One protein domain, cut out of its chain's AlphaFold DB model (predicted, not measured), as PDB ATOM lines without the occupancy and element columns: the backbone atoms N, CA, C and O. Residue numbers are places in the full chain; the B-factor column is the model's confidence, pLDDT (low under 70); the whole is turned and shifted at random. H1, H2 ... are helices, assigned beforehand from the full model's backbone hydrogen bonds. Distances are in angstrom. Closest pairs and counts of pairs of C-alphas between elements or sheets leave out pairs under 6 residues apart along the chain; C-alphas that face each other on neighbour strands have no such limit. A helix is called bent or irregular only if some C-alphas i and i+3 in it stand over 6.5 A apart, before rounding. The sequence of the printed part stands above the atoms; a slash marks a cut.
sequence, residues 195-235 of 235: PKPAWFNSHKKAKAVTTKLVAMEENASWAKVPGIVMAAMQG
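This is residues 195 to 235 of the 235 residues of the protein "Aldehyde dehydrogenase" of Methylotenera sp (UniProt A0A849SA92). What shape does the printed part make? It is a helical hairpin: after a looped opening stretch, residues 195 to 205, helix H1 runs along the longest axis of the printed part, and H2 folds back beside it. The opening stretch lies at the hairpin's open end, and the turn, with residues 217 to 223 standing free, makes the other end. What is it built of? There are 41 residues printed, with two named helices, H1 then H2, and no named strand; the class is all helix. How is its bulk spread? It is compact, with a radius of gyration of the C-alphas of 9.7 A, and elongated, spanning 28 by 16 by 11 A.

How do the helices stand to each other? H1, residues 206 to 218, and H2, residues 222 to 232, touch, and their closest C-alphas, those of Val 209 and Ala 231, are 5.6 A apart. They run opposite ways at a shallow tilt of 16 degrees. What do the backbones show? In H1 every O i to N i+4 pair is within hydrogen-bond range; in H2 5 of 7 are.

Where does H1 lie? It begins at C-alpha 206, (227.595, 196.647, 287.601), and measures 18.3 A from first to last C-alpha. Where does H2 end? It ends at C-alpha 232, (232.747, 201.459, 284.500), after 16.0 A. Is either helix irregular? H2 is, but only just: C-alphas 223 and 226 are 6.8 A apart.

How far does it reach? The two C-alphas farthest apart, those of Ser 202 and Ser 221, are 28.2 A apart. Is it continuous? The printed part has no cut, and the link from H1 to H2, with 3 residues between them, is tight. Is the model confident? The mean pLDDT of the printed part is 94.4, and no printed residue is under 70.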
ATOM      1  N   PRO A 195     239.342 199.757 284.526       93.00
ATOM      2  CA  PRO A 195     238.449 199.928 285.679       93.00
ATOM      3  C   PRO A 195     238.015 198.595 286.303       93.00
ATOM      4  O   PRO A 195     238.250 197.525 285.742       93.00
ATOM      5  N   LYS A 196     237.406 198.664 287.495       93.44
ATOM      6  CA  LYS A 196     236.891 197.481 288.192       93.44
ATOM      7  C   LYS A 196     235.951 196.714 287.249       93.44
ATOM      8  O   LYS A 196     235.095 197.339 286.628       93.44
ATOM      9  N   PRO A 197     236.069 195.385 287.122       92.56
ATOM     10  CA  PRO A 197     235.194 194.652 286.218       92.56
ATOM     11  C   PRO A 197     233.731 194.602 286.666       92.56
ATOM     12  O   PRO A 197     233.436 194.403 287.845       92.56
ATOM     13  N   ALA A 198     232.802 194.713 285.714       93.00
ATOM     14  CA  ALA A 198     231.363 194.743 285.994       93.00
ATOM     15  C   ALA A 198     230.791 193.408 286.506       93.00
ATOM     16  O   ALA A 198     229.709 193.394 287.083       93.00
ATOM     17  N   TRP A 199     231.510 192.295 286.323       89.44
ATOM     18  CA  TRP A 199     231.137 190.979 286.858       89.44
ATOM     19  C   TRP A 199     231.577 190.762 288.314       89.44
ATOM     20  O   TRP A 199     231.317 189.705 288.883       89.44
ATOM     21  N   PHE A 200     232.254 191.729 288.939       91.44
ATOM     22  CA  PHE A 200     232.562 191.647 290.365       91.44
ATOM     23  C   PHE A 200     231.321 192.024 291.176       91.44
ATOM     24  O   PHE A 200     230.771 193.108 290.994       91.44
ATOM     25  N   ASN A 201     230.935 191.183 292.141       89.31
ATOM     26  CA  ASN A 201     229.797 191.459 293.032       89.31
ATOM     27  C   ASN A 201     229.926 192.799 293.778       89.31
ATOM     28  O   ASN A 201     228.923 193.416 294.117       89.31
ATOM     29  N   SER A 202     231.153 193.270 294.006       90.19
ATOM     30  CA  SER A 202     231.426 194.540 294.680       90.19
ATOM     31  C   SER A 202     231.443 195.758 293.741       90.19
ATOM     32  O   SER A 202     231.773 196.857 294.188       90.19
ATOM     33  N   HIS A 203     231.152 195.607 292.443       94.19
ATOM     34  CA  HIS A 203     231.101 196.724 291.499       94.19
ATOM     35  C   HIS A 203     229.772 197.487 291.618       94.19
ATOM     36  O   HIS A 203     228.726 197.044 291.139       94.19
ATOM     37  N   LYS A 204     229.805 198.699 292.182       93.31
ATOM     38  CA  LYS A 204     228.589 199.451 292.573       93.31
ATOM     39  C   LYS A 204     227.663 199.803 291.407       93.31
ATOM     40  O   LYS A 204     226.455 199.950 291.579       93.31
ATOM     41  N   LYS A 205     228.227 199.952 290.206       95.75
ATOM     42  CA  LYS A 205     227.494 200.262 288.966       95.75
ATOM     43  C   LYS A 205     227.393 199.084 287.994       95.75
ATOM     44  O   LYS A 205     227.129 199.319 286.820       95.75
ATOM     45  N   ALA A 206     227.561 197.839 288.461       94.69
ATOM     46  CA  ALA A 206     227.595 196.647 287.601       94.69
ATOM     47  C   ALA A 206     226.401 196.606 286.639       94.69
ATOM     48  O   ALA A 206     226.592 196.617 285.428       94.69
ATOM     49  N   LYS A 207     225.178 196.723 287.178       95.62
ATOM     50  CA  LYS A 207     223.933 196.770 286.394       95.62
ATOM     51  C   LYS A 207     223.938 197.869 285.325       95.62
ATOM     52  O   LYS A 207     223.511 197.637 284.204       95.62
ATOM     53  N   ALA A 208     224.410 199.071 285.659       96.62
ATOM     54  CA  ALA A 208     224.443 200.179 284.707       96.62
ATOM     55  C   ALA A 208     225.451 199.927 283.577       96.62
ATOM     56  O   ALA A 208     225.152 200.226 282.422       96.62
ATOM     57  N   VAL A 209     226.619 199.363 283.901       96.69
ATOM     58  CA  VAL A 209     227.625 198.972 282.906       96.69
ATOM     59  C   VAL A 209     227.073 197.868 282.008       96.69
ATOM     60  O   VAL A 209     227.066 198.032 280.790       96.69
ATOM     61  N   THR A 210     226.540 196.787 282.581       94.88
ATOM     62  CA  THR A 210     226.034 195.641 281.812       94.88
ATOM     63  C   THR A 210     224.835 196.010 280.944       94.88
ATOM     64  O   THR A 210     224.804 195.615 279.787       94.88
ATOM     65  N   THR A 211     223.889 196.830 281.419       96.12
ATOM     66  CA  THR A 211     222.774 197.316 280.582       96.12
ATOM     67  C   THR A 211     223.273 198.112 279.374       96.12
ATOM     68  O   THR A 211     222.739 197.969 278.277       96.12
ATOM     69  N   LYS A 212     224.312 198.939 279.542       96.19
ATOM     70  CA  LYS A 212     224.893 199.694 278.422       96.19
ATOM     71  C   LYS A 212     225.678 198.802 277.459       96.19
ATOM     72  O   LYS A 212     225.636 199.060 276.261       96.19
ATOM     73  N   LEU A 213     226.363 197.776 277.970       94.81
ATOM     74  CA  LEU A 213     227.030 196.766 277.143       94.81
ATOM     75  C   LEU A 213     226.013 195.982 276.308       94.81
ATOM     76  O   LEU A 213     226.194 195.883 275.103       94.81
ATOM     77  N   VAL A 214     224.901 195.532 276.898       95.06
ATOM     78  CA  VAL A 214     223.817 194.865 276.152       95.06
ATOM     79  C   VAL A 214     223.295 195.762 275.029       95.06
ATOM     80  O   VAL A 214     223.242 195.336 273.884       95.06
ATOM     81  N   ALA A 215     223.015 197.037 275.315       95.56
ATOM     82  CA  ALA A 215     222.581 197.971 274.277       95.56
ATOM     83  C   ALA A 215     223.633 198.177 273.166       95.56
ATOM     84  O   ALA A 215     223.263 198.510 272.040       95.56
ATOM     85  N   MET A 216     224.932 198.051 273.465       95.75
ATOM     86  CA  MET A 216     226.010 198.104 272.469       95.75
ATOM     87  C   MET A 216     226.018 196.852 271.586       95.75
ATOM     88  O   MET A 216     226.097 197.004 270.372       95.75
ATOM     89  N   GLU A 217     225.875 195.664 272.171       93.62
ATOM     90  CA  GLU A 217     225.791 194.390 271.437       93.62
ATOM     91  C   GLU A 217     224.535 194.310 270.555       93.62
ATOM     92  O   GLU A 217     224.605 193.868 269.413       93.62
ATOM     93  N   GLU A 218     223.390 194.805 271.040       96.19
ATOM     94  CA  GLU A 218     222.141 194.838 270.266       96.19
ATOM     95  C   GLU A 218     222.245 195.712 269.011       96.19
ATOM     96  O   GLU A 218     221.667 195.394 267.977       96.19
ATOM     97  N   ASN A 219     222.931 196.855 269.111       95.94
ATOM     98  CA  ASN A 219     223.055 197.829 268.029       95.94
ATOM     99  C   ASN A 219     224.392 198.575 268.149       95.94
ATOM    100  O   ASN A 219     224.468 199.622 268.807       95.94
ATOM    101  N   ALA A 220     225.441 198.052 267.516       94.94
ATOM    102  CA  ALA A 220     226.795 198.582 267.646       94.94
ATOM    103  C   ALA A 220     226.883 200.063 267.237       94.94
ATOM    104  O   ALA A 220     226.521 200.454 266.128       94.94
ATOM    105  N   SER A 221     227.374 200.912 268.146       96.12
ATOM    106  CA  SER A 221     227.572 202.340 267.882       96.12
ATOM    107  C   SER A 221     228.638 202.943 268.792       96.12
ATOM    108  O   SER A 221     228.523 202.905 270.017       96.12
ATOM    109  N   TRP A 222     229.634 203.605 268.198       96.31
ATOM    110  CA  TRP A 222     230.681 204.321 268.937       96.31
ATOM    111  C   TRP A 222     230.137 205.397 269.886       96.31
ATOM    112  O   TRP A 222     230.748 205.663 270.920       96.31
ATOM    113  N   ALA A 223     228.953 205.954 269.610       96.44
ATOM    114  CA  ALA A 223     228.301 206.925 270.488       96.44
ATOM    115  C   ALA A 223     227.933 206.348 271.873       96.44
ATOM    116  O   ALA A 223     227.749 207.104 272.826       96.44
ATOM    117  N   LYS A 224     227.846 205.016 272.014       95.38
ATOM    118  CA  LYS A 224     227.530 204.339 273.284       95.38
ATOM    119  C   LYS A 224     228.755 204.166 274.191       95.38
ATOM    120  O   LYS A 224     228.598 204.071 275.410       95.38
ATOM    121  N   VAL A 225     229.965 204.181 273.624       95.56
ATOM    122  CA  VAL A 225     231.223 203.900 274.339       95.56
ATOM    123  C   VAL A 225     231.492 204.874 275.494       95.56
ATOM    124  O   VAL A 225     231.749 204.389 276.599       95.56
ATOM    125  N   PRO A 226     231.368 206.209 275.338       96.62
ATOM    126  CA  PRO A 226     231.635 207.135 276.442       96.62
ATOM    127  C   PRO A 226     230.769 206.861 277.679       96.62
ATOM    128  O   PRO A 226     231.254 206.901 278.809       96.62
ATOM    129  N   GLY A 227     229.495 206.509 277.473       94.88
ATOM    130  CA  GLY A 227     228.574 206.183 278.560       94.88
ATOM    131  C   GLY A 227     228.916 204.876 279.283       94.88
ATOM    132  O   GLY A 227     228.670 204.774 280.484       94.88
ATOM    133  N   ILE A 228     229.471 203.889 278.571       95.56
ATOM    134  CA  ILE A 228     229.958 202.628 279.154       95.56
ATOM    135  C   ILE A 228     231.196 202.904 280.006       95.56
ATOM    136  O   ILE A 228     231.227 202.524 281.175       95.56
ATOM    137  N   VAL A 229     232.178 203.620 279.447       95.31
ATOM    138  CA  VAL A 229     233.424 203.966 280.143       95.31
ATOM    139  C   VAL A 229     233.124 204.760 281.412       95.31
ATOM    140  O   VAL A 229     233.596 204.395 282.486       95.31
ATOM    141  N   MET A 230     232.277 205.790 281.330       96.38
ATOM    142  CA  MET A 230     231.929 206.598 282.500       96.38
ATOM    143  C   MET A 230     231.256 205.774 283.606       96.38
ATOM    144  O   MET A 230     231.545 205.989 284.781       96.38
ATOM    145  N   ALA A 231     230.398 204.811 283.254       94.88
ATOM    146  CA  ALA A 231     229.780 203.919 284.234       94.88
ATOM    147  C   ALA A 231     230.787 202.924 284.842       94.88
ATOM    148  O   ALA A 231     230.720 202.652 286.040       94.88
ATOM    149  N   ALA A 232     231.723 202.401 284.044       95.19
ATOM    150  CA  ALA A 232     232.747 201.459 284.500       95.19
ATOM    151  C   ALA A 232     233.732 202.109 285.485       95.19
ATOM    152  O   ALA A 232     234.149 201.495 286.461       95.19
ATOM    153  N   MET A 233     234.044 203.391 285.287       95.88
ATOM    154  CA  MET A 233     234.907 204.165 286.187       95.88
ATOM    155  C   MET A 233     234.282 204.440 287.570       95.88
ATOM    156  O   MET A 233     234.974 204.917 288.463       95.88
ATOM    157  N   GLN A 234     232.988 204.156 287.757       92.56
ATOM    158  CA  GLN A 234     232.235 204.379 289.002       92.56
ATOM    159  C   GLN A 234     232.003 203.087 289.815       92.56
ATOM    160  O   GLN A 234     231.082 203.031 290.640       92.56
ATOM    161  N   GLY A 235     232.769 202.033 289.521       83.50
ATOM    162  CA  GLY A 235     232.676 200.710 290.147       83.50
ATOM    163  C   GLY A 235     233.126 200.621 291.595       83.50
ATOM    164  O   GLY A 235     233.978 201.422 292.028       83.50
TER     165      GLY A 235